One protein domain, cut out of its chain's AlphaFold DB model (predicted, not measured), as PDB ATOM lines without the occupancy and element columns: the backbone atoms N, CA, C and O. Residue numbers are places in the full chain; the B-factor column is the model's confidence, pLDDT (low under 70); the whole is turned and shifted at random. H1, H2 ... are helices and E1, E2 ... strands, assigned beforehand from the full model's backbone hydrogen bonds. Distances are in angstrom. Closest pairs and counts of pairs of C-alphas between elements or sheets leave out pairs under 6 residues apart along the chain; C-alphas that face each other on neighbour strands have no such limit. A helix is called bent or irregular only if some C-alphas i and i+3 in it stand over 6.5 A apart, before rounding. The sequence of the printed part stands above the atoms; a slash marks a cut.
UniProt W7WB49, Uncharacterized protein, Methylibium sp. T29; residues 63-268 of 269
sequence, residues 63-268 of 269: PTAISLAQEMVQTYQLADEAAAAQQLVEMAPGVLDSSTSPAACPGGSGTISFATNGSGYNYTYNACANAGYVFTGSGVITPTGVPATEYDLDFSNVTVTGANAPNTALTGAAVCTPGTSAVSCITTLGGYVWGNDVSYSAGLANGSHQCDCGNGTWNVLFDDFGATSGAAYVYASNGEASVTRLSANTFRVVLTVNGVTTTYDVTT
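AT A GLANCE: This is residues 63 to 268 of the 269 residues of an uncharacterized protein of Methylibium sp. T29 (UniProt W7WB49). One long, twisted sheet of fourteen strands curls as a trough round a single bent helix, H1, which runs along it like a spine. The arm H1a lies in the part of the trough made by E9 to E14, and the arm H1b in the part made by E1 to E6, with E8 close by. The printed part has 206 residues with one named helix, followed along the chain by E1 to E14; the class is mixed, helices and strands. The sheet is branched at E9 and its neighbour pairs are antiparallel, in two meanders, E1 to E7 and E8 to E14, each strand the antiparallel neighbour of the one before. The whole is compact, with a radius of gyration of the C-alphas of 18.6 A, and elongated, spanning 58 by 36 by 28 A.

HOW THE PARTS SIT: The edge strand E1, residues 111 to 117, forms a hairpin with E2, residues 120 to 130, where N 113 and O 124 are 2.9 A apart, within hydrogen-bond range. Further hairpins follow in turn: E2 with E3, residues 133 to 144, N 123 to O 139 at 2.8 A; E3 with E4, residues 150 to 162, N 140 to O 154 at 2.8 A; E4 with E5, residues 168 to 178, N 153 to O 174 at 2.8 A; E5 with E6, residues 183 to 189, N 175 to O 186 at 2.9 A; and E6 with E7, residues 192 to 194, N 187 to O 194 at 2.9 A. E9, residues 204 to 212, has three neighbours: E7 and the edge strand E8, residues 199 to 201, lie on one side of it, and E10, residues 217 to 226, on the other side. N 193 of E7 and O 210 of E9 are 3.2 A apart, N 199 of E8 and O 206 of E9 2.9 A, and N 209 of E9 and O 220 of E10 2.9 A. E7 and E8 are apart. The hairpins go on from E10 to E11, residues 231 to 236, N 221 to O 233 at 2.8 A; to E12, residues 239 to 245, N 234 to O 241 at 2.8 A; to E13, residues 250 to 257, N 242 to O 254 at 2.9 A; and to the edge strand E14, residues 260 to 267, N 253 to O 264 at 2.8 A. H1, residues 63 to 96, was assigned as one helix by its hydrogen bonds but is bent, with C-alphas 77 and 80 7.3 A apart; its arms H1a, residues 63 to 77, and H1b, residues 80 to 96, stand at a steep tilt of 52 degrees. H1b is irregular, with C-alphas 90 and 93 6.6 A apart. Both arms are on the sheet, which curls round them. The closest C-alphas of H1a and E13 are those of Ala 65 and Val 253, 5.8 A; of H1b and E8, those of Ala 83 and Ser 199, 4.9 A; of H1b and E6, those of Glu 90 and Val 183, 6.2 A. Every O i to N i+4 pair is within hydrogen-bond range in H1a, and 9 of 13 are in H1b.

IN THESE COORDINATES: H1a begins at C-alpha 63 (-23.594, 42.915, 16.994) and measures 21.7 A; H1b measures 26.1 A and ends at C-alpha 96 (6.285, 59.505, -17.520). E4 is 28.5 A long, E3 27.9 A and E5 27.3 A, first to last C-alpha. E2 bends by 94 degrees at residue 127 and E10 by 82 degrees at residue 223. E14, 23.0 A, ends at C-alpha 267 (-14.975, 35.401, 18.642).

THE WHOLE: The C-alphas farthest apart are those of Thr 100 and Val 260, 58.4 A. The printed part has no cut. The link from H1 to E1, residues 97 to 110, is long; the other links are tight. Mean pLDDT of the printed part is 86.4; residues 93 to 99, 145 to 149, 163 to 166, 179 to 182 and 213 to 215 are under 70.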
ATOM      1  N   PRO A  63     -23.590  43.119  18.446       92.88
ATOM      2  CA  PRO A  63     -23.594  42.915  16.994       92.88
ATOM      3  C   PRO A  63     -22.634  43.834  16.234       92.88
ATOM      4  O   PRO A  63     -21.886  43.348  15.392       92.88
ATOM      5  N   THR A  64     -22.585  45.128  16.568       91.69
ATOM      6  CA  THR A  64     -21.629  46.062  15.955       91.69
ATOM      7  C   THR A  64     -20.187  45.643  16.225       91.69
ATOM      8  O   THR A  64     -19.378  45.642  15.302       91.69
ATOM      9  N   ALA A  65     -19.864  45.222  17.451       94.25
ATOM     10  CA  ALA A  65     -18.529  44.721  17.767       94.25
ATOM     11  C   ALA A  65     -18.149  43.476  16.940       94.25
ATOM     12  O   ALA A  65     -17.017  43.374  16.471       94.25
ATOM     13  N   ILE A  66     -19.093  42.554  16.720       93.88
ATOM     14  CA  ILE A  66     -18.876  41.367  15.877       93.88
ATOM     15  C   ILE A  66     -18.599  41.773  14.427       93.88
ATOM     16  O   ILE A  66     -17.614  41.308  13.854       93.88
ATOM     17  N   SER A  67     -19.421  42.656  13.856       92.06
ATOM     18  CA  SER A  67     -19.247  43.117  12.475       92.06
ATOM     19  C   SER A  67     -17.907  43.818  12.267       92.06
ATOM     20  O   SER A  67     -17.232  43.535  11.286       92.06
ATOM     21  N   LEU A  68     -17.474  44.661  13.210       92.50
ATOM     22  CA  LEU A  68     -16.160  45.305  13.130       92.50
ATOM     23  C   LEU A  68     -15.019  44.283  13.153       92.50
ATOM     24  O   LEU A  68     -14.102  44.381  12.348       92.50
ATOM     25  N   ALA A  69     -15.071  43.283  14.037       94.75
ATOM     26  CA  ALA A  69     -14.041  42.246  14.082       94.75
ATOM     27  C   ALA A  69     -13.973  41.430  12.778       94.75
ATOM     28  O   ALA A  69     -12.880  41.145  12.293       94.75
ATOM     29  N   GLN A  70     -15.126  41.084  12.195       93.31
ATOM     30  CA  GLN A  70     -15.204  40.386  10.907       93.31
ATOM     31  C   GLN A  70     -14.639  41.234   9.765       93.31
ATOM     32  O   GLN A  70     -13.850  40.731   8.966       93.31
ATOM     33  N   GLU A  71     -14.983  42.520   9.739       91.75
ATOM     34  CA  GLU A  71     -14.470  43.471   8.756       91.75
ATOM     35  C   GLU A  71     -12.940  43.552   8.813       91.75
ATOM     36  O   GLU A  71     -12.285  43.452   7.783       91.75
ATOM     37  N   MET A  72     -12.349  43.627  10.015       93.06
ATOM     38  CA  MET A  72     -10.888  43.687  10.159       93.06
ATOM     39  C   MET A  72     -10.197  42.408   9.674       93.06
ATOM     40  O   MET A  72      -9.088  42.463   9.145       93.06
ATOM     41  N   VAL A  73     -10.832  41.242   9.837       92.69
ATOM     42  CA  VAL A  73     -10.318  39.983   9.272       92.69
ATOM     43  C   VAL A  73     -10.341  40.031   7.748       92.69
ATOM     44  O   VAL A  73      -9.359  39.635   7.121       92.69
ATOM     45  N   GLN A  74     -11.434  40.515   7.163       91.88
ATOM     46  CA  GLN A  74     -11.603  40.605   5.717       91.88
ATOM     47  C   GLN A  74     -10.618  41.597   5.091       91.88
ATOM     48  O   GLN A  74      -9.924  41.248   4.138       91.88
ATOM     49  N   THR A  75     -10.499  42.808   5.633       92.12
ATOM     50  CA  THR A  75      -9.591  43.817   5.076       92.12
ATOM     51  C   THR A  75      -8.128  43.451   5.300       92.12
ATOM     52  O   THR A  75      -7.306  43.680   4.416       92.12
ATOM     53  N   TYR A  76      -7.788  42.766   6.395       92.81
ATOM     54  CA  TYR A  76      -6.442  42.215   6.584       92.81
ATOM     55  C   TYR A  76      -6.043  41.216   5.485       92.81
ATOM     56  O   TYR A  76      -4.891  41.220   5.057       92.81
ATOM     57  N   GLN A  77      -6.974  40.393   4.983       91.44
ATOM     58  CA  GLN A  77      -6.686  39.459   3.882       91.44
ATOM     59  C   GLN A  77      -6.312  40.173   2.575       91.44
ATOM     60  O   GLN A  77      -5.620  39.590   1.748       91.44
ATOM     61  N   LEU A  78      -6.735  41.428   2.407       90.94
ATOM     62  CA  LEU A  78      -6.448  42.255   1.235       90.94
ATOM     63  C   LEU A  78      -5.254  43.198   1.438       90.94
ATOM     64  O   LEU A  78      -4.823  43.838   0.484       90.94
ATOM     65  N   ALA A  79      -4.709  43.307   2.655       91.75
ATOM     66  CA  ALA A  79      -3.719  44.331   2.985       91.75
ATOM     67  C   ALA A  79      -2.401  44.184   2.203       91.75
ATOM     68  O   ALA A  79      -1.820  45.184   1.787       91.75
ATOM     69  N   ASP A  80      -1.946  42.952   1.962       91.25
ATOM     70  CA  ASP A  80      -0.748  42.693   1.153       91.25
ATOM     71  C   ASP A  80      -0.978  43.037  -0.328       91.25
ATOM     72  O   ASP A  80      -0.156  43.698  -0.962       91.25
ATOM     73  N   GLU A  81      -2.149  42.682  -0.867       91.12
ATOM     74  CA  GLU A  81      -2.553  43.043  -2.231       91.12
ATOM     75  C   GLU A  81      -2.684  44.559  -2.402       91.12
ATOM     76  O   GLU A  81      -2.273  45.105  -3.427       91.12
ATOM     77  N   ALA A  82      -3.217  45.248  -1.393       90.94
ATOM     78  CA  ALA A  82      -3.332  46.698  -1.368       90.94
ATOM     79  C   ALA A  82      -1.960  47.380  -1.291       90.94
ATOM     80  O   ALA A  82      -1.704  48.311  -2.053       90.94
ATOM     81  N   ALA A  83      -1.052  46.886  -0.444       91.19
ATOM     82  CA  ALA A  83       0.322  47.379  -0.375       91.19
ATOM     83  C   ALA A  83       1.064  47.172  -1.706       91.19
ATOM     84  O   ALA A  83       1.740  48.079  -2.194       91.19
ATOM     85  N   ALA A  84       0.898  46.010  -2.340       91.12
ATOM     86  CA  ALA A  84       1.439  45.744  -3.666       91.12
ATOM     87  C   ALA A  84       0.845  46.673  -4.737       91.12
ATOM     88  O   ALA A  84       1.578  47.217  -5.564       91.12
ATOM     89  N   ALA A  85      -0.474  46.881  -4.723       90.81
ATOM     90  CA  ALA A  85      -1.143  47.800  -5.634       90.81
ATOM     91  C   ALA A  85      -0.657  49.242  -5.436       90.81
ATOM     92  O   ALA A  85      -0.416  49.929  -6.423       90.81
ATOM     93  N   GLN A  86      -0.404  49.670  -4.199       89.12
ATOM     94  CA  GLN A  86       0.169  50.985  -3.921       89.12
ATOM     95  C   GLN A  86       1.542  51.153  -4.587       89.12
ATOM     96  O   GLN A  86       1.790  52.129  -5.294       89.12
ATOM     97  N   GLN A  87       2.408  50.144  -4.463       88.62
ATOM     98  CA  GLN A  87       3.718  50.136  -5.120       88.62
ATOM     99  C   GLN A  87       3.617  50.100  -6.649       88.62
ATOM    100  O   GLN A  87       4.472  50.663  -7.328       88.62
ATOM    101  N   LEU A  88       2.591  49.451  -7.205       88.69
ATOM    102  CA  LEU A  88       2.318  49.447  -8.642       88.69
ATOM    103  C   LEU A  88       1.989  50.858  -9.146       88.69
ATOM    104  O   LEU A  88       2.560  51.303 -10.143       88.69
ATOM    105  N   VAL A  89       1.069  51.555  -8.474       87.12
ATOM    106  CA  VAL A  89       0.522  52.828  -8.964       87.12
ATOM    107  C   VAL A  89       1.465  54.011  -8.767       87.12
ATOM    108  O   VAL A  89       1.468  54.923  -9.590       87.12
ATOM    109  N   GLU A  90       2.334  53.968  -7.757       84.88
ATOM    110  CA  GLU A  90       3.338  55.012  -7.511       84.88
ATOM    111  C   GLU A  90       4.524  54.973  -8.494       84.88
ATOM    112  O   GLU A  90       5.208  55.981  -8.672       84.88
ATOM    113  N   MET A  91       4.771  53.847  -9.177       81.75
ATOM    114  CA  MET A  91       5.861  53.731 -10.163       81.75
ATOM    115  C   MET A  91       5.556  54.412 -11.496       81.75
ATOM    116  O   MET A  91       6.432  55.009 -12.125       81.75
ATOM    117  N   ALA A  92       4.320  54.271 -11.963       71.38
ATOM    118  CA  ALA A  92       3.891  54.691 -13.293       71.38
ATOM    119  C   ALA A  92       4.165  56.184 -13.638       71.38
ATOM    120  O   ALA A  92       4.587  56.474 -14.760       71.38
ATOM    121  N   PRO A  93       4.017  57.142 -12.704       65.25
ATOM    122  CA  PRO A  93       4.240  58.571 -12.942       65.25
ATOM    123  C   PRO A  93       5.722  58.944 -13.011       65.25
ATOM    124  O   PRO A  93       6.099  59.791 -13.815       65.25
ATOM    125  N   GLY A  94       6.580  58.289 -12.219       60.47
ATOM    126  CA  GLY A  94       8.033  58.492 -12.294       60.47
ATOM    127  C   GLY A  94       8.610  58.082 -13.654       60.47
ATOM    128  O   GLY A  94       9.619  58.624 -14.101       60.47
ATOM    129  N   VAL A  95       7.936  57.167 -14.356       56.91
ATOM    130  CA  VAL A  95       8.302  56.739 -15.711       56.91
ATOM    131  C   VAL A  95       7.842  57.731 -16.787       56.91
ATOM    132  O   VAL A  95       8.540  57.877 -17.791       56.91
ATOM    133  N   LEU A  96       6.739  58.463 -16.582       58.69
ATOM    134  CA  LEU A  96       6.285  59.505 -17.520       58.69
ATOM    135  C   LEU A  96       7.306  60.621 -17.706       58.69
ATOM    136  O   LEU A  96       7.491  61.103 -18.822       58.69
ATOM    137  N   ASP A  97       7.988  60.999 -16.628       62.22
ATOM    138  CA  ASP A  97       9.010  62.046 -16.658       62.22
ATOM    139  C   ASP A  97      10.311  61.579 -17.343       62.22
ATOM    140  O   ASP A  97      11.112  62.378 -17.818       62.22
ATOM    141  N   SER A  98      10.520  60.261 -17.482       60.03
ATOM    142  CA  SER A  98      11.762  59.719 -18.050       60.03
ATOM    143  C   SER A  98      11.934  59.985 -19.553       60.03
ATOM    144  O   SER A  98      13.042  59.857 -20.069       60.03
ATOM    145  N   SER A  99      10.871  60.357 -20.281       61.25
ATOM    146  CA  SER A  99      10.827  60.537 -21.751       61.25
ATOM    147  C   SER A  99      11.274  59.327 -22.600       61.25
ATOM    148  O   SER A  99      11.200  59.370 -23.828       61.25
ATOM    149  N   THR A 100      11.688  58.221 -21.972       73.19
ATOM    150  CA  THR A 100      12.247  57.029 -22.618       73.19
ATOM    151  C   THR A 100      11.401  55.797 -22.327       73.19
ATOM    152  O   THR A 100      11.243  55.405 -21.176       73.19
ATOM    153  N   SER A 101      10.893  55.155 -23.379       82.56
ATOM    154  CA  SER A 101      10.140  53.897 -23.309       82.56
ATOM    155  C   SER A 101      10.900  52.818 -24.094       82.56
ATOM    156  O   SER A 101      11.205  53.053 -25.267       82.56
ATOM    157  N   PRO A 102      11.214  51.646 -23.507       87.69
ATOM    158  CA  PRO A 102      10.949  51.238 -22.125       87.69
ATOM    159  C   PRO A 102      11.877  51.911 -21.096       87.69
ATOM    160  O   PRO A 102      13.065  52.091 -21.356       87.69
ATOM    161  N   ALA A 103      11.349  52.201 -19.906       86.00
ATOM    162  CA  ALA A 103      12.119  52.657 -18.752       86.00
ATOM    163  C   ALA A 103      12.497  51.484 -17.836       86.00
ATOM    164  O   ALA A 103      11.771  50.489 -17.742       86.00
ATOM    165  N   ALA A 104      13.631  51.603 -17.144       88.19
ATOM    166  CA  ALA A 104      14.033  50.645 -16.119       88.19
ATOM    167  C   ALA A 104      13.149  50.780 -14.871       88.19
ATOM    168  O   ALA A 104      12.757  51.883 -14.492       88.19
ATOM    169  N   CYS A 105      12.858  49.658 -14.217       88.38
ATOM    170  CA  CYS A 105      12.087  49.668 -12.977       88.38
ATOM    171  C   CYS A 105      12.902  50.196 -11.788       88.38
ATOM    172  O   CYS A 105      14.102  49.909 -11.713       88.38
ATOM    173  N   PRO A 106      12.272  50.883 -10.815       85.25
ATOM    174  CA  PRO A 106      12.963  51.415  -9.636       85.25
ATOM    175  C   PRO A 106      13.715  50.361  -8.814       85.25
ATOM    176  O   PRO A 106      14.792  50.639  -8.296       85.25
ATOM    177  N   GLY A 107      13.202  49.128  -8.740       84.69
ATOM    178  CA  GLY A 107      13.875  48.008  -8.073       84.69
ATOM    179  C   GLY A 107      15.039  47.396  -8.861       84.69
ATOM    180  O   GLY A 107      15.593  46.387  -8.433       84.69
ATOM    181  N   GLY A 108      15.410  47.964 -10.014       83.94
ATOM    182  CA  GLY A 108      16.601  47.592 -10.784       83.94
ATOM    183  C   GLY A 108      16.452  46.382 -11.714       83.94
ATOM    184  O   GLY A 108      17.422  46.016 -12.374       83.94
ATOM    185  N   SER A 109      15.267  45.767 -11.803       90.25
ATOM    186  CA  SER A 109      14.995  44.625 -12.690       90.25
ATOM    187  C   SER A 109      13.663  44.771 -13.422       90.25
ATOM    188  O   SER A 109      12.681  45.234 -12.844       90.25
ATOM    189  N   GLY A 110      13.624  44.318 -14.677       91.50
ATOM    190  CA  GLY A 110      12.465  44.452 -15.557       91.50
ATOM    191  C   GLY A 110      12.321  45.853 -16.145       91.50
ATOM    192  O   GLY A 110      13.188  46.718 -15.974       91.50
ATOM    193  N   THR A 111      11.227  46.069 -16.870       91.31
ATOM    194  CA  THR A 111      10.955  47.355 -17.520       91.31
ATOM    195  C   THR A 111       9.491  47.763 -17.447       91.31
ATOM    196  O   THR A 111       8.595  46.930 -17.295       91.31
ATOM    197  N   ILE A 112       9.259  49.065 -17.606       89.81
ATOM    198  CA  ILE A 112       7.940  49.654 -17.820       89.81
ATOM    199  C   ILE A 112       7.932  50.269 -19.218       89.81
ATOM    200  O   ILE A 112       8.703  51.181 -19.520       89.81
ATOM    201  N   SER A 113       7.066  49.760 -20.086       89.25
ATOM    202  CA  SER A 113       6.789  50.358 -21.391       89.25
ATOM    203  C   SER A 113       5.548  51.227 -21.299       89.25
ATOM    204  O   SER A 113       4.579  50.851 -20.642       89.25
ATOM    205  N   PHE A 114       5.553  52.355 -21.997       86.81
ATOM    206  CA  PHE A 114       4.385  53.217 -22.128       86.81
ATOM    207  C   PHE A 114       4.174  53.675 -23.568       86.81
ATOM    208  O   PHE A 114       5.133  53.835 -24.329       86.81
ATOM    209  N   ALA A 115       2.908  53.880 -23.930       87.25
ATOM    210  CA  ALA A 115       2.481  54.416 -25.218       87.25
ATOM    211  C   ALA A 115       1.275  55.346 -25.032       87.25
ATOM    212  O   ALA A 115       0.369  55.040 -24.258       87.25
ATOM    213  N   THR A 116       1.239  56.465 -25.754       84.62
ATOM    214  CA  THR A 116       0.095  57.392 -25.738       84.62
ATOM    215  C   THR A 116      -1.161  56.711 -26.278       84.62
ATOM    216  O   THR A 116      -1.124  56.098 -27.346       84.62
ATOM    217  N   ASN A 117      -2.284  56.874 -25.587       82.38
ATOM    218  CA  ASN A 117      -3.599  56.375 -25.971       82.38
ATOM    219  C   ASN A 117      -4.598  57.539 -26.006       82.38
ATOM    220  O   ASN A 117      -5.397  57.735 -25.090       82.38
ATOM    221  N   GLY A 118      -4.493  58.375 -27.041       82.50
ATOM    222  CA  GLY A 118      -5.298  59.590 -27.159       82.50
ATOM    223  C   GLY A 118      -4.957  60.601 -26.062       82.50
ATOM    224  O   GLY A 118      -3.919  61.252 -26.134       82.50
ATOM    225  N   SER A 119      -5.837  60.735 -25.067       76.81
ATOM    226  CA  SER A 119      -5.660  61.634 -23.918       76.81
ATOM    227  C   SER A 119      -4.913  61.007 -22.737       76.81
ATOM    228  O   SER A 119      -4.630  61.719 -21.782       76.81
ATOM    229  N   GLY A 120      -4.615  59.704 -22.779       83.88
ATOM    230  CA  GLY A 120      -3.936  58.975 -21.706       83.88
ATOM    231  C   GLY A 120      -2.713  58.191 -22.177       83.88
ATOM    232  O   GLY A 120      -2.170  58.429 -23.258       83.88
ATOM    233  N   TYR A 121      -2.299  57.219 -21.370       85.56
ATOM    234  CA  TYR A 121      -1.140  56.366 -21.615       85.56
ATOM    235  C   TYR A 121      -1.450  54.918 -21.233       85.56
ATOM    236  O   TYR A 121      -1.922  54.652 -20.131       85.56
ATOM    237  N   ASN A 122      -1.138  53.976 -22.117       88.56
ATOM    238  CA  ASN A 122      -1.140  52.554 -21.789       88.56
ATOM    239  C   ASN A 122       0.233  52.179 -21.234       88.56
ATOM    240  O   ASN A 122       1.238  52.444 -21.897       88.56
ATOM    241  N   TYR A 123       0.269  51.533 -20.071       87.50
ATOM    242  CA  TYR A 123       1.479  50.992 -19.456       87.50
ATOM    243  C   TYR A 123       1.517  49.488 -19.578       87.50
ATOM    244  O   TYR A 123       0.492  48.812 -19.511       87.50
ATOM    245  N   THR A 124       2.719  48.956 -19.709       91.12
ATOM    246  CA  THR A 124       2.990  47.528 -19.622       91.12
ATOM    247  C   THR A 124       4.179  47.314 -18.703       91.12
ATOM    248  O   THR A 124       5.280  47.788 -18.975       91.12
ATOM    249  N   TYR A 125       3.938  46.598 -17.612       90.69
ATOM    250  CA  TYR A 125       4.951  46.122 -16.686       90.69
ATOM    251  C   TYR A 125       5.477  44.786 -17.204       90.69
ATOM    252  O   TYR A 125       4.719  43.821 -17.335       90.69
ATOM    253  N   ASN A 126       6.772  44.728 -17.504       92.75
ATOM    254  CA  ASN A 126       7.455  43.529 -17.976       92.75
ATOM    255  C   ASN A 126       8.381  43.024 -16.869       92.75
ATOM    256  O   ASN A 126       9.541  43.440 -16.795       92.75
ATOM    257  N   ALA A 127       7.850  42.161 -15.994       93.06
ATOM    258  CA  ALA A 127       8.551  41.637 -14.818       93.06
ATOM    259  C   ALA A 127       9.216  42.746 -13.981       93.06
ATOM    260  O   ALA A 127      10.376  42.646 -13.579       93.06
ATOM    261  N   CYS A 128       8.478  43.832 -13.766       91.19
ATOM    262  CA  CYS A 128       8.990  45.040 -13.155       91.19
ATOM    263  C   CYS A 128       9.132  44.884 -11.643       91.19
ATOM    264  O   CYS A 128       8.128  44.712 -10.959       91.19
ATOM    265  N   ALA A 129      10.356  44.950 -11.124       90.88
ATOM    266  CA  ALA A 129      10.616  44.809  -9.697       90.88
ATOM    267  C   ALA A 129      10.515  46.154  -8.964       90.88
ATOM    268  O   ALA A 129      11.141  47.134  -9.376       90.88
ATOM    269  N   ASN A 130       9.783  46.186  -7.848       88.62
ATOM    270  CA  ASN A 130       9.755  47.306  -6.909       88.62
ATOM    271  C   ASN A 130       9.319  46.851  -5.508       88.62
ATOM    272  O   ASN A 130       8.398  46.051  -5.378       88.62
ATOM    273  N   ALA A 131       9.988  47.357  -4.466       86.44
ATOM    274  CA  ALA A 131       9.645  47.127  -3.056       86.44
ATOM    275  C   ALA A 131       9.391  45.652  -2.653       86.44
ATOM    276  O   ALA A 131       8.544  45.363  -1.815       86.44
ATOM    277  N   GLY A 132      10.127  44.701  -3.242       86.00
ATOM    278  CA  GLY A 132       9.965  43.264  -2.959       86.00
ATOM    279  C   GLY A 132       8.845  42.568  -3.744       86.00
ATOM    280  O   GLY A 132       8.637  41.367  -3.563       86.00
ATOM    281  N   TYR A 133       8.176  43.292  -4.642       90.25
ATOM    282  CA  TYR A 133       7.208  42.781  -5.608       90.25
ATOM    283  C   TYR A 133       7.776  42.810  -7.028       90.25
ATOM    284  O   TYR A 133       8.672  43.591  -7.352       90.25
ATOM    285  N   VAL A 134       7.221  41.969  -7.888       91.56
ATOM    286  CA  VAL A 134       7.480  41.896  -9.321       91.56
ATOM    287  C   VAL A 134       6.139  41.894 -10.043       91.56
ATOM    288  O   VAL A 134       5.313  41.000  -9.844       91.56
ATOM    289  N   PHE A 135       5.940  42.898 -10.892       91.94
ATOM    290  CA  PHE A 135       4.688  43.169 -11.587       91.94
ATOM    291  C   PHE A 135       4.777  42.782 -13.061       91.94
ATOM    292  O   PHE A 135       5.720  43.153 -13.764       91.94
ATOM    293  N   THR A 136       3.768  42.062 -13.546       92.81
ATOM    294  CA  THR A 136       3.608  41.727 -14.964       92.81
ATOM    295  C   THR A 136       2.170  41.966 -15.395       92.81
ATOM    296  O   THR A 136       1.247  41.386 -14.833       92.81
ATOM    297  N   GLY A 137       1.962  42.810 -16.401       92.12
ATOM    298  CA  GLY A 137       0.625  43.130 -16.898       92.12
ATOM    299  C   GLY A 137       0.543  44.538 -17.459       92.12
ATOM    300  O   GLY A 137       1.561  45.158 -17.753       92.12
ATOM    301  N   SER A 138      -0.672  45.054 -17.606       89.31
ATOM    302  CA  SER A 138      -0.908  46.368 -18.200       89.31
ATOM    303  C   SER A 138      -1.926  47.190 -17.422       89.31
ATOM    304  O   SER A 138      -2.818  46.642 -16.777       89.31
ATOM    305  N   GLY A 139      -1.816  48.507 -17.547       88.94
ATOM    306  CA  GLY A 139      -2.767  49.471 -17.003       88.94
ATOM    307  C   GLY A 139      -2.915  50.680 -17.917       88.94
ATOM    308  O   GLY A 139      -2.200  50.813 -18.913       88.94
ATOM    309  N   VAL A 140      -3.845  51.562 -17.580       89.19
ATOM    310  CA  VAL A 140      -4.120  52.800 -18.310       89.19
ATOM    311  C   VAL A 140      -4.031  53.958 -17.332       89.19
ATOM    312  O   VAL A 140      -4.682  53.922 -16.298       89.19
ATOM    313  N   ILE A 141      -3.251  54.985 -17.663       86.50
ATOM    314  CA  ILE A 141      -3.274  56.267 -16.957       86.50
ATOM    315  C   ILE A 141      -4.044  57.281 -17.785       86.50
ATOM    316  O   ILE A 141      -3.749  57.478 -18.966       86.50
ATOM    317  N   THR A 142      -4.961  57.982 -17.136       87.25
ATOM    318  CA  THR A 142      -5.707  59.101 -17.694       87.25
ATOM    319  C   THR A 142      -5.409  60.356 -16.870       87.25
ATOM    320  O   THR A 142      -5.896  60.481 -15.751       87.25
ATOM    321  N   PRO A 143      -4.609  61.302 -17.392       82.06
ATOM    322  CA  PRO A 143      -4.439  62.615 -16.784       82.06
ATOM    323  C   PRO A 143      -5.779  63.332 -16.613       82.06
ATOM    324  O   PRO A 143      -6.575  63.404 -17.553       82.06
ATOM    325  N   THR A 144      -6.011  63.900 -15.434       77.75
ATOM    326  CA  THR A 144      -7.206  64.684 -15.128       77.75
ATOM    327  C   THR A 144      -6.828  66.164 -14.976       77.75
ATOM    328  O   THR A 144      -5.944  66.553 -14.213       77.75
ATOM    329  N   GLY A 145      -7.484  67.022 -15.769       61.66
ATOM    330  CA  GLY A 145      -7.243  68.471 -15.799       61.66
ATOM    331  C   GLY A 145      -6.202  68.946 -16.825       61.66
ATOM    332  O   GLY A 145      -5.432  68.169 -17.385       61.66
ATOM    333  N   VAL A 146      -6.211  70.256 -17.104       54.38
ATOM    334  CA  VAL A 146      -5.215  70.943 -17.945       54.38
ATOM    335  C   VAL A 146      -4.806  72.247 -17.242       54.38
ATOM    336  O   VAL A 146      -5.640  73.152 -17.155       54.38
ATOM    337  N   PRO A 147      -3.555  72.382 -16.755       60.56
ATOM    338  CA  PRO A 147      -2.500  71.359 -16.722       60.56
ATOM    339  C   PRO A 147      -2.898  70.155 -15.851       60.56
ATOM    340  O   PRO A 147      -3.707  70.303 -14.939       60.56
ATOM    341  N   ALA A 148      -2.365  68.967 -16.149       62.41
ATOM    342  CA  ALA A 148      -2.681  67.759 -15.388       62.41
ATOM    343  C   ALA A 148      -2.099  67.865 -13.973       62.41
ATOM    344  O   ALA A 148      -0.884  67.816 -13.788       62.41
ATOM    345  N   THR A 149      -2.968  68.049 -12.985       67.25
ATOM    346  CA  THR A 149      -2.605  68.117 -11.560       67.25
ATOM    347  C   THR A 149      -2.952  66.835 -10.813       67.25
ATOM    348  O   THR A 149      -2.733  66.757  -9.612       67.25
ATOM    349  N   GLU A 150      -3.528  65.857 -11.508       78.94
ATOM    350  CA  GLU A 150      -4.019  64.584 -10.989       78.94
ATOM    351  C   GLU A 150      -4.090  63.597 -12.170       78.94
ATOM    352  O   GLU A 150      -4.080  64.001 -13.341       78.94
ATOM    353  N   TYR A 151      -4.085  62.298 -11.896       82.38
ATOM    354  CA  TYR A 151      -4.361  61.277 -12.902       82.38
ATOM    355  C   TYR A 151      -5.027  60.061 -12.273       82.38
ATOM    356  O   TYR A 151      -4.711  59.663 -11.151       82.38
ATOM    357  N   ASP A 152      -5.914  59.463 -13.057       87.31
ATOM    358  CA  ASP A 152      -6.541  58.184 -12.763       87.31
ATOM    359  C   ASP A 152      -5.681  57.073 -13.363       87.31
ATOM    360  O   ASP A 152      -5.220  57.187 -14.499       87.31
ATOM    361  N   LEU A 153      -5.460  55.996 -12.620       88.88
ATOM    362  CA  LEU A 153      -4.771  54.804 -13.093       88.88
ATOM    363  C   LEU A 153      -5.688  53.598 -12.915       88.88
ATOM    364  O   LEU A 153      -5.974  53.201 -11.794       88.88
ATOM    365  N   ASP A 154      -6.094  52.980 -14.016       91.31
ATOM    366  CA  ASP A 154      -6.847  51.729 -14.022       91.31
ATOM    367  C   ASP A 154      -5.905  50.557 -14.310       91.31
ATOM    368  O   ASP A 154      -5.155  50.567 -15.292       91.31
ATOM    369  N   PHE A 155      -5.953  49.510 -13.489       90.62
ATOM    370  CA  PHE A 155      -5.186  48.286 -13.704       90.62
ATOM    371  C   PHE A 155      -6.105  47.071 -13.653       90.62
ATOM    372  O   PHE A 155      -6.978  46.939 -12.797       90.62
ATOM    373  N   SER A 156      -5.911  46.154 -14.596       88.56
ATOM    374  CA  SER A 156      -6.720  44.946 -14.686       88.56
ATOM    375  C   SER A 156      -5.836  43.750 -14.966       88.56
ATOM    376  O   SER A 156      -5.040  43.760 -15.906       88.56
ATOM    377  N   ASN A 157      -6.007  42.718 -14.143       85.25
ATOM    378  CA  ASN A 157      -5.296  41.452 -14.256       85.25
ATOM    379  C   ASN A 157      -3.760  41.612 -14.259       85.25
ATOM    380  O   ASN A 157      -3.052  40.892 -14.964       85.25
ATOM    381  N   VAL A 158      -3.240  42.574 -13.485       88.94
ATOM    382  CA  VAL A 158      -1.793  42.724 -13.285       88.94
ATOM    383  C   VAL A 158      -1.352  41.646 -12.312       88.94
ATOM    384  O   VAL A 158      -1.758  41.633 -11.155       88.94
ATOM    385  N   THR A 159      -0.528  40.722 -12.788       91.38
ATOM    386  CA  THR A 159       0.028  39.667 -11.950       91.38
ATOM    387  C   THR A 159       1.123  40.254 -11.074       91.38
ATOM    388  O   THR A 159       2.080  40.843 -11.584       91.38
ATOM    389  N   VAL A 160       0.996  40.068  -9.764       89.31
ATOM    390  CA  VAL A 160       2.038  40.377  -8.792       89.31
ATOM    391  C   VAL A 160       2.644  39.096  -8.235       89.31
ATOM    392  O   VAL A 160       1.957  38.118  -7.935       89.31
ATOM    393  N   THR A 161       3.965  39.106  -8.108       85.31
ATOM    394  CA  THR A 161       4.743  38.074  -7.421       85.31
ATOM    395  C   THR A 161       5.638  38.745  -6.395       85.31
ATOM    396  O   THR A 161       6.307  39.714  -6.724       85.31
ATOM    397  N   GLY A 162       5.652  38.288  -5.146       70.94
ATOM    398  CA  GLY A 162       6.425  38.958  -4.101       70.94
ATOM    399  C   GLY A 162       6.405  38.235  -2.762       70.94
ATOM    400  O   GLY A 162       5.922  37.107  -2.670       70.94
ATOM    401  N   ALA A 163       6.962  38.893  -1.740       60.94
ATOM    402  CA  ALA A 163       7.298  38.294  -0.446       60.94
ATOM    403  C   ALA A 163       6.127  37.593   0.270       60.94
ATOM    404  O   ALA A 163       6.371  36.585   0.929       60.94
ATOM    405  N   ASN A 164       4.886  38.080   0.119       61.56
ATOM    406  CA  ASN A 164       3.707  37.504   0.781       61.56
ATOM    407  C   ASN A 164       2.501  37.231  -0.158       61.56
ATOM    408  O   ASN A 164       1.613  36.473   0.232       61.56
ATOM    409  N   ALA A 165       2.519  37.712  -1.413       59.59
ATOM    410  CA  ALA A 165       1.483  37.479  -2.433       59.59
ATOM    411  C   ALA A 165       2.033  36.650  -3.614       59.59
ATOM    412  O   ALA A 165       2.551  37.206  -4.593       59.59
ATOM    413  N   PRO A 166       1.979  35.306  -3.556       59.50
ATOM    414  CA  PRO A 166       2.402  34.479  -4.675       59.50
ATOM    415  C   PRO A 166       1.338  34.465  -5.787       59.50
ATOM    416  O   PRO A 166       0.302  33.821  -5.652       59.50
ATOM    417  N   ASN A 167       1.649  35.089  -6.929       71.88
ATOM    418  CA  ASN A 167       0.867  35.036  -8.177       71.88
ATOM    419  C   ASN A 167      -0.581  35.543  -8.051       71.88
ATOM    420  O   ASN A 167      -1.509  34.928  -8.584       71.88
ATOM    421  N   THR A 168      -0.781  36.673  -7.384       84.12
ATOM    422  CA  THR A 168      -2.106  37.299  -7.303       84.12
ATOM    423  C   THR A 168      -2.360  38.173  -8.529       84.12
ATOM    424  O   THR A 168      -1.485  38.918  -8.968       84.12
ATOM    425  N   ALA A 169      -3.567  38.105  -9.090       89.06
ATOM    426  CA  ALA A 169      -4.013  39.031 -10.124       89.06
ATOM    427  C   ALA A 169      -4.697  40.244  -9.483       89.06
ATOM    428  O   ALA A 169      -5.795  40.134  -8.944       89.06
ATOM    429  N   LEU A 170      -4.067  41.410  -9.582       90.50
ATOM    430  CA  LEU A 170      -4.605  42.664  -9.078       90.50
ATOM    431  C   LEU A 170      -5.528  43.299 -10.122       90.50
ATOM    432  O   LEU A 170      -5.189  43.409 -11.305       90.50
ATOM    433  N   THR A 171      -6.704  43.735  -9.676       91.62
ATOM    434  CA  THR A 171      -7.628  44.562 -10.459       91.62
ATOM    435  C   THR A 171      -8.170  45.664  -9.569       91.62
ATOM    436  O   THR A 171      -8.674  45.393  -8.480       91.62
ATOM    437  N   GLY A 172      -8.072  46.900 -10.036       92.06
ATOM    438  CA  GLY A 172      -8.431  48.070  -9.260       92.06
ATOM    439  C   GLY A 172      -8.163  49.355 -10.025       92.06
ATOM    440  O   GLY A 172      -7.863  49.345 -11.221       92.06
ATOM    441  N   ALA A 173      -8.291  50.459  -9.311       91.62
ATOM    442  CA  ALA A 173      -8.002  51.783  -9.830       91.62
ATOM    443  C   ALA A 173      -7.291  52.606  -8.759       91.62
ATOM    444  O   ALA A 173      -7.414  52.303  -7.577       91.62
ATOM    445  N   ALA A 174      -6.583  53.654  -9.143       90.56
ATOM    446  CA  ALA A 174      -6.036  54.624  -8.215       90.56
ATOM    447  C   ALA A 174      -6.235  56.040  -8.734       90.56
ATOM    448  O   ALA A 174      -6.210  56.281  -9.937       90.56
ATOM    449  N   VAL A 175      -6.401  56.967  -7.801       88.25
ATOM    450  CA  VAL A 175      -6.377  58.401  -8.068       88.25
ATOM    451  C   VAL A 175      -5.106  58.941  -7.454       88.25
ATOM    452  O   VAL A 175      -4.875  58.775  -6.254       88.25
ATOM    453  N   CYS A 176      -4.272  59.570  -8.268       85.25
ATOM    454  CA  CYS A 176      -2.954  59.992  -7.847       85.25
ATOM    455  C   CYS A 176      -2.746  61.483  -8.079       85.25
ATOM    456  O   CYS A 176      -2.975  62.014  -9.167       85.25
ATOM    457  N   THR A 177      -2.237  62.156  -7.053       83.00
ATOM    458  CA  THR A 177      -1.840  63.558  -7.111       83.00
ATOM    459  C   THR A 177      -0.310  63.635  -7.155       83.00
ATOM    460  O   THR A 177       0.351  63.256  -6.182       83.00
ATOM    461  N   PRO A 178       0.292  64.093  -8.266       73.06
ATOM    462  CA  PRO A 178       1.725  64.339  -8.333       73.06
ATOM    463  C   PRO A 178       2.115  65.501  -7.408       73.06
ATOM    464  O   PRO A 178       1.601  66.613  -7.530       73.06
ATOM    465  N   GLY A 179       3.032  65.246  -6.475       67.06
ATOM    466  CA  GLY A 179       3.698  66.269  -5.672       67.06
ATOM    467  C   GLY A 179       5.069  66.645  -6.239       67.06
ATOM    468  O   GLY A 179       5.563  66.042  -7.188       67.06
ATOM    469  N   THR A 180       5.717  67.638  -5.631       58.31
ATOM    470  CA  THR A 180       7.056  68.106  -6.041       58.31
ATOM    471  C   THR A 180       8.186  67.130  -5.699       58.31
ATOM    472  O   THR A 180       9.277  67.257  -6.247       58.31
ATOM    473  N   SER A 181       7.948  66.174  -4.795       57.16
ATOM    474  CA  SER A 181       8.942  65.185  -4.345       57.16
ATOM    475  C   SER A 181       8.407  63.759  -4.187       57.16
ATOM    476  O   SER A 181       9.205  62.829  -4.108       57.16
ATOM    477  N   ALA A 182       7.087  63.570  -4.137       67.56
ATOM    478  CA  ALA A 182       6.443  62.264  -4.050       67.56
ATOM    479  C   ALA A 182       5.056  62.313  -4.701       67.56
ATOM    480  O   ALA A 182       4.390  63.350  -4.694       67.56
ATOM    481  N   VAL A 183       4.628  61.184  -5.252       75.62
ATOM    482  CA  VAL A 183       3.256  60.969  -5.711       75.62
ATOM    483  C   VAL A 183       2.430  60.471  -4.529       75.62
ATOM    484  O   VAL A 183       2.877  59.590  -3.805       75.62
ATOM    485  N   SER A 184       1.226  61.007  -4.351       83.00
ATOM    486  CA  SER A 184       0.248  60.471  -3.401       83.00
ATOM    487  C   SER A 184      -0.865  59.776  -4.173       83.00
ATOM    488  O   SER A 184      -1.604  60.455  -4.882       83.00
ATOM    489  N   CYS A 185      -1.001  58.457  -4.032       84.62
ATOM    490  CA  CYS A 185      -2.059  57.677  -4.676       84.62
ATOM    491  C   CYS A 185      -3.037  57.104  -3.653       84.62
ATOM    492  O   CYS A 185      -2.617  56.523  -2.659       84.62
ATOM    493  N   ILE A 186      -4.331  57.225  -3.931       88.06
ATOM    494  CA  ILE A 186      -5.399  56.536  -3.208       88.06
ATOM    495  C   ILE A 186      -5.856  55.381  -4.088       88.06
ATOM    496  O   ILE A 186      -6.278  55.608  -5.223       88.06
ATOM    497  N   THR A 187      -5.798  54.158  -3.574       90.50
ATOM    498  CA  THR A 187      -6.018  52.946  -4.370       90.50
ATOM    499  C   THR A 187      -7.349  52.295  -4.019       90.50
ATOM    500  O   THR A 187      -7.611  51.979  -2.871       90.50
ATOM    501  N   THR A 188      -8.202  52.038  -5.004       91.25
ATOM    502  CA  THR A 188      -9.420  51.240  -4.845       91.25
ATOM    503  C   THR A 188      -9.164  49.794  -5.263       91.25
ATOM    504  O   THR A 188      -8.894  49.523  -6.435       91.25
ATOM    505  N   LEU A 189      -9.284  48.859  -4.320       90.06
ATOM    506  CA  LEU A 189      -9.059  47.428  -4.533       90.06
ATOM    507  C   LEU A 189      -9.957  46.593  -3.612       90.06
ATOM    508  O   LEU A 189     -10.141  46.920  -2.443       90.06
ATOM    509  N   GLY A 190     -10.547  45.522  -4.150       87.50
ATOM    510  CA  GLY A 190     -11.401  44.607  -3.379       87.50
ATOM    511  C   GLY A 190     -12.701  45.228  -2.848       87.50
ATOM    512  O   GLY A 190     -13.309  44.666  -1.947       87.50
ATOM    513  N   GLY A 191     -13.123  46.377  -3.389       87.94
ATOM    514  CA  GLY A 191     -14.263  47.152  -2.879       87.94
ATOM    515  C   GLY A 191     -13.902  48.175  -1.795       87.94
ATOM    516  O   GLY A 191     -14.787  48.873  -1.314       87.94
ATOM    517  N   TYR A 192     -12.619  48.298  -1.454       89.88
ATOM    518  CA  TYR A 192     -12.105  49.207  -0.431       89.88
ATOM    519  C   TYR A 192     -11.274  50.318  -1.044       89.88
ATOM    520  O   TYR A 192     -10.634  50.119  -2.078       89.88
ATOM    521  N   VAL A 193     -11.254  51.467  -0.376       91.00
ATOM    522  CA  VAL A 193     -10.367  52.583  -0.709       91.00
ATOM    523  C   VAL A 193      -9.202  52.569   0.275       91.00
ATOM    524  O   VAL A 193      -9.408  52.666   1.476       91.00
ATOM    525  N   TRP A 194      -7.984  52.450  -0.223       91.56
ATOM    526  CA  TRP A 194      -6.748  52.359   0.542       91.56
ATOM    527  C   TRP A 194      -5.992  53.680   0.457       91.56
ATOM    528  O   TRP A 194      -5.847  54.252  -0.628       91.56
ATOM    529  N   GLY A 195      -5.541  54.169   1.609       88.56
ATOM    530  CA  GLY A 195      -4.702  55.355   1.694       88.56
ATOM    531  C   GLY A 195      -3.303  55.097   1.138       88.56
ATOM    532  O   GLY A 195      -2.865  53.955   0.990       88.56
ATOM    533  N   ASN A 196      -2.576  56.178   0.867       86.69
ATOM    534  CA  ASN A 196      -1.208  56.109   0.350       86.69
ATOM    535  C   ASN A 196      -0.174  55.624   1.386       86.69
ATOM    536  O   ASN A 196       1.001  55.478   1.072       86.69
ATOM    537  N   ASP A 197      -0.602  55.423   2.630       89.25
ATOM    538  CA  ASP A 197       0.198  54.964   3.760       89.25
ATOM    539  C   ASP A 197       0.072  53.452   4.012       89.25
ATOM    540  O   ASP A 197       0.695  52.934   4.944       89.25
ATOM    541  N   VAL A 198      -0.717  52.735   3.200       90.31
ATOM    542  CA  VAL A 198      -0.866  51.285   3.337       90.31
ATOM    543  C   VAL A 198       0.468  50.578   3.113       90.31
ATOM    544  O   VAL A 198       1.173  50.791   2.124       90.31
ATOM    545  N   SER A 199       0.817  49.693   4.038       91.38
ATOM    546  CA  SER A 199       2.003  48.856   3.930       91.38
ATOM    547  C   SER A 199       1.766  47.483   4.539       91.38
ATOM    548  O   SER A 199       0.928  47.294   5.423       91.38
ATOM    549  N   TYR A 200       2.525  46.511   4.046       91.56
ATOM    550  CA  TYR A 200       2.494  45.148   4.539       91.56
ATOM    551  C   TYR A 200       3.915  44.614   4.643       91.56
ATOM    552  O   TYR A 200       4.676  44.631   3.675       91.56
ATOM    553  N   SER A 201       4.300  44.158   5.831       90.44
ATOM    554  CA  SER A 201       5.628  43.590   6.052       90.44
ATOM    555  C   SER A 201       5.603  42.575   7.186       90.44
ATOM    556  O   SER A 201       4.912  42.764   8.180       90.44
ATOM    557  N   ALA A 202       6.336  41.470   7.022       89.50
ATOM    558  CA  ALA A 202       6.450  40.412   8.031       89.50
ATOM    559  C   ALA A 202       5.104  39.895   8.595       89.50
ATOM    560  O   ALA A 202       5.027  39.494   9.754       89.50
ATOM    561  N   GLY A 203       4.043  39.885   7.780       90.25
ATOM    562  CA  GLY A 203       2.719  39.434   8.212       90.25
ATOM    563  C   GLY A 203       1.879  40.490   8.940       90.25
ATOM    564  O   GLY A 203       0.854  40.141   9.522       90.25
ATOM    565  N   LEU A 204       2.319  41.750   8.951       94.25
ATOM    566  CA  LEU A 204       1.674  42.859   9.647       94.25
ATOM    567  C   LEU A 204       1.254  43.932   8.642       94.25
ATOM    568  O   LEU A 204       2.067  44.399   7.838       94.25
ATOM    569  N   ALA A 205      -0.019  44.308   8.707       94.56
ATOM    570  CA  ALA A 205      -0.614  45.392   7.950       94.56
ATOM    571  C   ALA A 205      -0.544  46.697   8.748       94.56
ATOM    572  O   ALA A 205      -0.818  46.720   9.948       94.56
ATOM    573  N   ASN A 206      -0.227  47.779   8.050       94.62
ATOM    574  CA  ASN A 206      -0.192  49.132   8.581       94.62
ATOM    575  C   ASN A 206      -0.841  50.099   7.588       94.62
ATOM    576  O   ASN A 206      -0.894  49.825   6.387       94.62
ATOM    577  N   GLY A 207      -1.292  51.242   8.093       92.94
ATOM    578  CA  GLY A 207      -1.823  52.330   7.275       92.94
ATOM    579  C   GLY A 207      -3.340  52.318   7.149       92.94
ATOM    580  O   GLY A 207      -4.049  51.545   7.804       92.94
ATOM    581  N   SER A 208      -3.849  53.251   6.354       92.38
ATOM    582  CA  SER A 208      -5.260  53.602   6.364       92.38
ATOM    583  C   SER A 208      -6.058  52.986   5.220       92.38
ATOM    584  O   SER A 208      -5.570  52.783   4.109       92.38
ATOM    585  N   HIS A 209      -7.329  52.703   5.492       92.06
ATOM    586  CA  HIS A 209      -8.311  52.356   4.473       92.06
ATOM    587  C   HIS A 209      -9.703  52.837   4.869       92.06
ATOM    588  O   HIS A 209      -9.965  53.212   6.010       92.06
ATOM    589  N   GLN A 210     -10.609  52.850   3.906       89.62
ATOM    590  CA  GLN A 210     -12.005  53.182   4.078       89.62
ATOM    591  C   GLN A 210     -12.857  52.011   3.592       89.62
ATOM    592  O   GLN A 210     -12.729  51.552   2.454       89.62
ATOM    593  N   CYS A 211     -13.729  51.544   4.484       80.00
ATOM    594  CA  CYS A 211     -14.715  50.509   4.202       80.00
ATOM    595  C   CYS A 211     -16.025  51.165   3.769       80.00
ATOM    596  O   CYS A 211     -16.571  51.991   4.508       80.00
ATOM    597  N   ASP A 212     -16.549  50.774   2.606       71.31
ATOM    598  CA  ASP A 212     -17.939  51.040   2.235       71.31
ATOM    599  C   ASP A 212     -18.814  49.916   2.803       71.31
ATOM    600  O   ASP A 212     -18.888  48.815   2.259       71.31
ATOM    601  N   CYS A 213     -19.460  50.186   3.939       63.19
ATOM    602  CA  CYS A 213     -20.315  49.216   4.632       63.19
ATOM    603  C   CYS A 213     -21.782  49.309   4.168       63.19
ATOM    604  O   CYS A 213     -22.714  49.011   4.918       63.19
ATOM    605  N   GLY A 214     -22.005  49.751   2.927       58.78
ATOM    606  CA  GLY A 214     -23.289  49.730   2.230       58.78
ATOM    607  C   GLY A 214     -24.128  50.998   2.391       58.78
ATOM    608  O   GLY A 214     -24.666  51.495   1.404       58.78
ATOM    609  N   ASN A 215     -24.276  51.538   3.605       59.16
ATOM    610  CA  ASN A 215     -25.045  52.771   3.857       59.16
ATOM    611  C   ASN A 215     -24.192  53.947   4.357       59.16
ATOM    612  O   ASN A 215     -24.737  54.949   4.823       59.16
ATOM    613  N   GLY A 216     -22.872  53.829   4.251       71.69
ATOM    614  CA  GLY A 216     -21.921  54.849   4.656       71.69
ATOM    615  C   GLY A 216     -20.504  54.299   4.753       71.69
ATOM    616  O   GLY A 216     -20.239  53.131   4.467       71.69
ATOM    617  N   THR A 217     -19.604  55.166   5.191       82.00
ATOM    618  CA  THR A 217     -18.165  54.917   5.240       82.00
ATOM    619  C   THR A 217     -17.639  54.949   6.670       82.00
ATOM    620  O   THR A 217     -18.037  55.802   7.473       82.00
ATOM    621  N   TRP A 218     -16.713  54.040   6.966       84.38
ATOM    622  CA  TRP A 218     -15.812  54.123   8.115       84.38
ATOM    623  C   TRP A 218     -14.387  54.343   7.630       84.38
ATOM    624  O   TRP A 218     -13.999  53.778   6.609       84.38
ATOM    625  N   ASN A 219     -13.599  55.097   8.395       90.12
ATOM    626  CA  ASN A 219     -12.152  55.148   8.185       90.12
ATOM    627  C   ASN A 219     -11.501  54.198   9.175       90.12
ATOM    628  O   ASN A 219     -11.863  54.187  10.350       90.12
ATOM    629  N   VAL A 220     -10.538  53.428   8.704       92.56
ATOM    630  CA  VAL A 220      -9.826  52.428   9.478       92.56
ATOM    631  C   VAL A 220      -8.337  52.726   9.397       92.56
ATOM    632  O   VAL A 220      -7.825  53.075   8.336       92.56
ATOM    633  N   LEU A 221      -7.646  52.587  10.521       94.62
ATOM    634  CA  LEU A 221      -6.194  52.601  10.597       94.62
ATOM    635  C   LEU A 221      -5.720  51.261  11.147       94.62
ATOM    636  O   LEU A 221      -6.061  50.914  12.278       94.62
ATOM    637  N   PHE A 222      -4.937  50.531  10.360       95.31
ATOM    638  CA  PHE A 222      -4.187  49.389  10.861       95.31
ATOM    639  C   PHE A 222      -2.896  49.845  11.536       95.31
ATOM    640  O   PHE A 222      -2.169  50.679  10.996       95.31
ATOM    641  N   ASP A 223      -2.636  49.260  12.702       95.00
ATOM    642  CA  ASP A 223      -1.441  49.457  13.518       95.00
ATOM    643  C   ASP A 223      -0.890  48.079  13.903       95.00
ATOM    644  O   ASP A 223      -1.436  47.379  14.768       95.00
ATOM    645  N   ASP A 224       0.126  47.650  13.154       95.75
ATOM    646  CA  ASP A 224       0.723  46.315  13.202       95.75
ATOM    647  C   ASP A 224      -0.325  45.189  13.250       95.75
ATOM    648  O   ASP A 224      -0.206  44.204  13.989       95.75
ATOM    649  N   PHE A 225      -1.396  45.333  12.463       96.56
ATOM    650  CA  PHE A 225      -2.501  44.386  12.455       96.56
ATOM    651  C   PHE A 225      -2.093  43.110  11.722       96.56
ATOM    652  O   PHE A 225      -1.797  43.125  10.529       96.56
ATOM    653  N   GLY A 226      -2.066  41.990  12.436       95.62
ATOM    654  CA  GLY A 226      -1.571  40.712  11.937       95.62
ATOM    655  C   GLY A 226      -2.597  39.590  12.008       95.62
ATOM    656  O   GLY A 226      -3.737  39.760  12.445       95.62
ATOM    657  N   ALA A 227      -2.166  38.383  11.636       93.56
ATOM    658  CA  ALA A 227      -2.994  37.174  11.680       93.56
ATOM    659  C   ALA A 227      -3.428  36.759  13.102       93.56
ATOM    660  O   ALA A 227      -4.408  36.034  13.250       93.56
ATOM    661  N   THR A 228      -2.710  37.181  14.146       95.44
ATOM    662  CA  THR A 228      -2.965  36.757  15.537       95.44
ATOM    663  C   THR A 228      -2.804  37.867  16.576       95.44
ATOM    664  O   THR A 228      -2.985  37.606  17.761       95.44
ATOM    665  N   SER A 229      -2.434  39.075  16.162       96.00
ATOM    666  CA  SER A 229      -2.085  40.192  17.046       96.00
ATOM    667  C   SER A 229      -2.322  41.530  16.351       96.00
ATOM    668  O   SER A 229      -2.640  41.554  15.163       96.00
ATOM    669  N   GLY A 230      -2.129  42.625  17.083       96.44
ATOM    670  CA  GLY A 230      -2.206  43.985  16.551       96.44
ATOM    671  C   GLY A 230      -3.550  44.653  16.791       96.44
ATOM    672  O   GLY A 230      -4.458  44.072  17.401       96.44
ATOM    673  N   ALA A 231      -3.664  45.894  16.329       96.56
ATOM    674  CA  ALA A 231      -4.853  46.705  16.522       96.56
ATOM    675  C   ALA A 231      -5.296  47.386  15.227       96.56
ATOM    676  O   ALA A 231      -4.506  47.697  14.340       96.56
ATOM    677  N   ALA A 232      -6.600  47.597  15.132       95.69
ATOM    678  CA  ALA A 232      -7.198  48.446  14.126       95.69
ATOM    679  C   ALA A 232      -8.079  49.485  14.812       95.69
ATOM    680  O   ALA A 232      -8.780  49.174  15.778       95.69
ATOM    681  N   TYR A 233      -8.056  50.710  14.309       94.62
ATOM    682  CA  TYR A 233      -8.829  51.822  14.848       94.62
ATOM    683  C   TYR A 233      -9.841  52.281  13.819       94.62
ATOM    684  O   TYR A 233      -9.481  52.571  12.685       94.62
ATOM    685  N   VAL A 234     -11.105  52.332  14.216       92.56
ATOM    686  CA  VAL A 234     -12.228  52.677  13.349       92.56
ATOM    687  C   VAL A 234     -12.777  54.026  13.778       92.56
ATOM    688  O   VAL A 234     -13.123  54.219  14.940       92.56
ATOM    689  N   TYR A 235     -12.896  54.945  12.831       91.06
ATOM    690  CA  TYR A 235     -13.427  56.285  13.040       91.06
ATOM    691  C   TYR A 235     -14.780  56.398  12.347       91.06
ATOM    692  O   TYR A 235     -14.914  56.136  11.148       91.06
ATOM    693  N   ALA A 236     -15.776  56.809  13.121       88.88
ATOM    694  CA  ALA A 236     -17.163  56.968  12.722       88.88
ATOM    695  C   ALA A 236     -17.627  58.411  12.964       88.88
ATOM    696  O   ALA A 236     -16.954  59.198  13.629       88.88
ATOM    697  N   SER A 237     -18.805  58.772  12.456       88.00
ATOM    698  CA  SER A 237     -19.322  60.143  12.589       88.00
ATOM    699  C   SER A 237     -19.685  60.541  14.029       88.00
ATOM    700  O   SER A 237     -19.754  61.726  14.345       88.00
ATOM    701  N   ASN A 238     -19.916  59.566  14.912       87.88
ATOM    702  CA  ASN A 238     -20.354  59.762  16.300       87.88
ATOM    703  C   ASN A 238     -19.383  59.190  17.352       87.88
ATOM    704  O   ASN A 238     -19.738  59.095  18.533       87.88
ATOM    705  N   GLY A 239     -18.188  58.761  16.941       89.25
ATOM    706  CA  GLY A 239     -17.236  58.133  17.848       89.25
ATOM    707  C   GLY A 239     -16.149  57.328  17.152       89.25
ATOM    708  O   GLY A 239     -15.915  57.452  15.952       89.25
ATOM    709  N   GLU A 240     -15.505  56.476  17.934       93.12
ATOM    710  CA  GLU A 240     -14.387  55.644  17.509       93.12
ATOM    711  C   GLU A 240     -14.488  54.239  18.110       93.12
ATOM    712  O   GLU A 240     -15.165  54.010  19.117       93.12
ATOM    713  N   ALA A 241     -13.807  53.285  17.488       93.94
ATOM    714  CA  ALA A 241     -13.622  51.950  18.020       93.94
ATOM    715  C   ALA A 241     -12.160  51.522  17.914       93.94
ATOM    716  O   ALA A 241     -11.483  51.854  16.946       93.94
ATOM    717  N   SER A 242     -11.693  50.729  18.873       96.25
ATOM    718  CA  SER A 242     -10.462  49.948  18.717       96.25
ATOM    719  C   SER A 242     -10.804  48.465  18.659       96.25
ATOM    720  O   SER A 242     -11.615  47.974  19.445       96.25
ATOM    721  N   VAL A 243     -10.204  47.759  17.709       97.00
ATOM    722  CA  VAL A 243     -10.340  46.320  17.496       97.00
ATOM    723  C   VAL A 243      -8.960  45.707  17.681       97.00
ATOM    724  O   VAL A 243      -8.111  45.771  16.797       97.00
ATOM    725  N   THR A 244      -8.712  45.125  18.848       98.12
ATOM    726  CA  THR A 244      -7.458  44.437  19.158       98.12
ATOM    727  C   THR A 244      -7.610  42.952  18.875       98.12
ATOM    728  O   THR A 244      -8.484  42.293  19.444       98.12
ATOM    729  N   ARG A 245      -6.740  42.396  18.035       97.56
ATOM    730  CA  ARG A 245      -6.700  40.957  17.773       97.56
ATOM    731  C   ARG A 245      -5.881  40.266  18.861       97.56
ATOM    732  O   ARG A 245      -4.726  40.607  19.087       97.56
ATOM    733  N   LEU A 246      -6.497  39.319  19.563       96.62
ATOM    734  CA  LEU A 246      -5.882  38.568  20.667       96.62
ATOM    735  C   LEU A 246      -5.437  37.165  20.235       96.62
ATOM    736  O   LEU A 246      -4.563  36.563  20.854       96.62
ATOM    737  N   SER A 247      -6.084  36.622  19.207       95.69
ATOM    738  CA  SER A 247      -5.746  35.354  18.567       95.69
ATOM    739  C   SER A 247      -6.243  35.369  17.117       95.69
ATOM    740  O   SER A 247      -6.809  36.363  16.664       95.69
ATOM    741  N   ALA A 248      -6.087  34.263  16.386       92.00
ATOM    742  CA  ALA A 248      -6.616  34.143  15.027       92.00
ATOM    743  C   ALA A 248      -8.105  34.521  14.930       92.00
ATOM    744  O   ALA A 248      -8.493  35.222  13.998       92.00
ATOM    745  N   ASN A 249      -8.906  34.133  15.925       94.38
ATOM    746  CA  ASN A 249     -10.362  34.274  15.888       94.38
ATOM    747  C   ASN A 249     -10.923  35.070  17.070       94.38
ATOM    748  O   ASN A 249     -12.133  35.234  17.166       94.38
ATOM    749  N   THR A 250     -10.084  35.536  17.997       97.00
ATOM    750  CA  THR A 250     -10.528  36.246  19.204       97.00
ATOM    751  C   THR A 250     -10.083  37.694  19.161       97.00
ATOM    752  O   THR A 250      -8.908  37.987  18.936       97.00
ATOM    753  N   PHE A 251     -11.018  38.591  19.450       98.25
ATOM    754  CA  PHE A 251     -10.833  40.030  19.396       98.25
ATOM    755  C   PHE A 251     -11.378  40.681  20.656       98.25
ATOM    756  O   PHE A 251     -12.359  40.220  21.239       98.25
ATOM    757  N   ARG A 252     -10.771  41.798  21.033       98.25
ATOM    758  CA  ARG A 252     -11.352  42.761  21.955       98.25
ATOM    759  C   ARG A 252     -11.743  43.997  21.175       98.25
ATOM    760  O   ARG A 252     -10.899  44.600  20.522       98.25
ATOM    761  N   VAL A 253     -13.006  44.381  21.279       97.62
ATOM    762  CA  VAL A 253     -13.542  45.579  20.641       97.62
ATOM    763  C   VAL A 253     -13.947  46.570  21.715       97.62
ATOM    764  O   VAL A 253     -14.798  46.275  22.553       97.62
ATOM    765  N   VAL A 254     -13.350  47.754  21.693       97.38
ATOM    766  CA  VAL A 254     -13.707  48.865  22.578       97.38
ATOM    767  C   VAL A 254     -14.411  49.919  21.739       97.38
ATOM    768  O   VAL A 254     -13.804  50.470  20.828       97.38
ATOM    769  N   LEU A 255     -15.684  50.183  22.033       95.38
ATOM    770  CA  LEU A 255     -16.505  51.189  21.361       95.38
ATOM    771  C   LEU A 255     -16.618  52.438  22.233       95.38
ATOM    772  O   LEU A 255     -17.189  52.364  23.325       95.38
ATOM    773  N   THR A 256     -16.167  53.576  21.716       94.31
ATOM    774  CA  THR A 256     -16.312  54.893  22.340       94.31
ATOM    775  C   THR A 256     -17.286  55.730  21.515       94.31
ATOM    776  O   THR A 256     -16.933  56.263  20.468       94.31
ATOM    777  N   VAL A 257     -18.531  55.855  21.977       90.81
ATOM    778  CA  VAL A 257     -19.605  56.561  21.259       90.81
ATOM    779  C   VAL A 257     -20.136  57.688  22.129       90.81
ATOM    780  O   VAL A 257     -20.542  57.446  23.266       90.81
ATOM    781  N   ASN A 258     -20.132  58.921  21.613       87.62
ATOM    782  CA  ASN A 258     -20.561  60.115  22.354       87.62
ATOM    783  C   ASN A 258     -19.926  60.226  23.764       87.62
ATOM    784  O   ASN A 258     -20.588  60.609  24.728       87.62
ATOM    785  N   GLY A 259     -18.652  59.838  23.894       85.81
ATOM    786  CA  GLY A 259     -17.900  59.863  25.157       85.81
ATOM    787  C   GLY A 259     -18.148  58.684  26.108       85.81
ATOM    788  O   GLY A 259     -17.499  58.604  27.147       85.81
ATOM    789  N   VAL A 260     -19.039  57.746  25.773       91.38
ATOM    790  CA  VAL A 260     -19.267  56.523  26.559       91.38
ATOM    791  C   VAL A 260     -18.440  55.386  25.975       91.38
ATOM    792  O   VAL A 260     -18.511  55.143  24.774       91.38
ATOM    793  N   THR A 261     -17.701  54.664  26.818       95.75
ATOM    794  CA  THR A 261     -16.846  53.540  26.405       95.75
ATOM    795  C   THR A 261     -17.417  52.202  26.873       95.75
ATOM    796  O   THR A 261     -17.671  52.029  28.065       95.75
ATOM    797  N   THR A 262     -17.544  51.236  25.962       96.25
ATOM    798  CA  THR A 262     -17.948  49.853  26.272       96.25
ATOM    799  C   THR A 262     -17.002  48.862  25.607       96.25
ATOM    800  O   THR A 262     -16.612  49.053  24.459       96.25
ATOM    801  N   THR A 263     -16.639  47.794  26.319       97.81
ATOM    802  CA  THR A 263     -15.756  46.729  25.817       97.81
ATOM    803  C   THR A 263     -16.542  45.451  25.551       97.81
ATOM    804  O   THR A 263     -17.378  45.060  26.363       97.81
ATOM    805  N   TYR A 264     -16.226  44.789  24.442       97.50
ATOM    806  CA  TYR A 264     -16.782  43.511  24.021       97.50
ATOM    807  C   TYR A 264     -15.640  42.556  23.681       97.50
ATOM    808  O   TYR A 264     -14.758  42.901  22.897       97.50
ATOM    809  N   ASP A 265     -15.673  41.346  24.230       97.31
ATOM    810  CA  ASP A 265     -14.838  40.260  23.725       97.31
ATOM    811  C   ASP A 265     -15.638  39.514  22.642       97.31
ATOM    812  O   ASP A 265     -16.818  39.186  22.807       97.31
ATOM    813  N   VAL A 266     -15.009  39.307  21.490       96.69
ATOM    814  CA  VAL A 266     -15.623  38.782  20.269       96.69
ATOM    815  C   VAL A 266     -14.845  37.559  19.811       96.69
ATOM    816  O   VAL A 266     -13.617  37.549  19.819       96.69
ATOM    817  N   THR A 267     -15.563  36.523  19.381       95.50
ATOM    818  CA  THR A 267     -14.975  35.401  18.642       95.50
ATOM    819  C   THR A 267     -15.608  35.337  17.260       95.50
ATOM    820  O   THR A 267     -16.827  35.211  17.155       95.50
ATOM    821  N   THR A 268     -14.797  35.463  16.213       88.56
ATOM    822  CA  THR A 268     -15.234  35.314  14.821       88.56
ATOM    823  C   THR A 268     -15.204  33.837  14.438       88.56
ATOM    824  O   THR A 268     -14.288  33.111  14.827       88.56
TER     825      THR A 268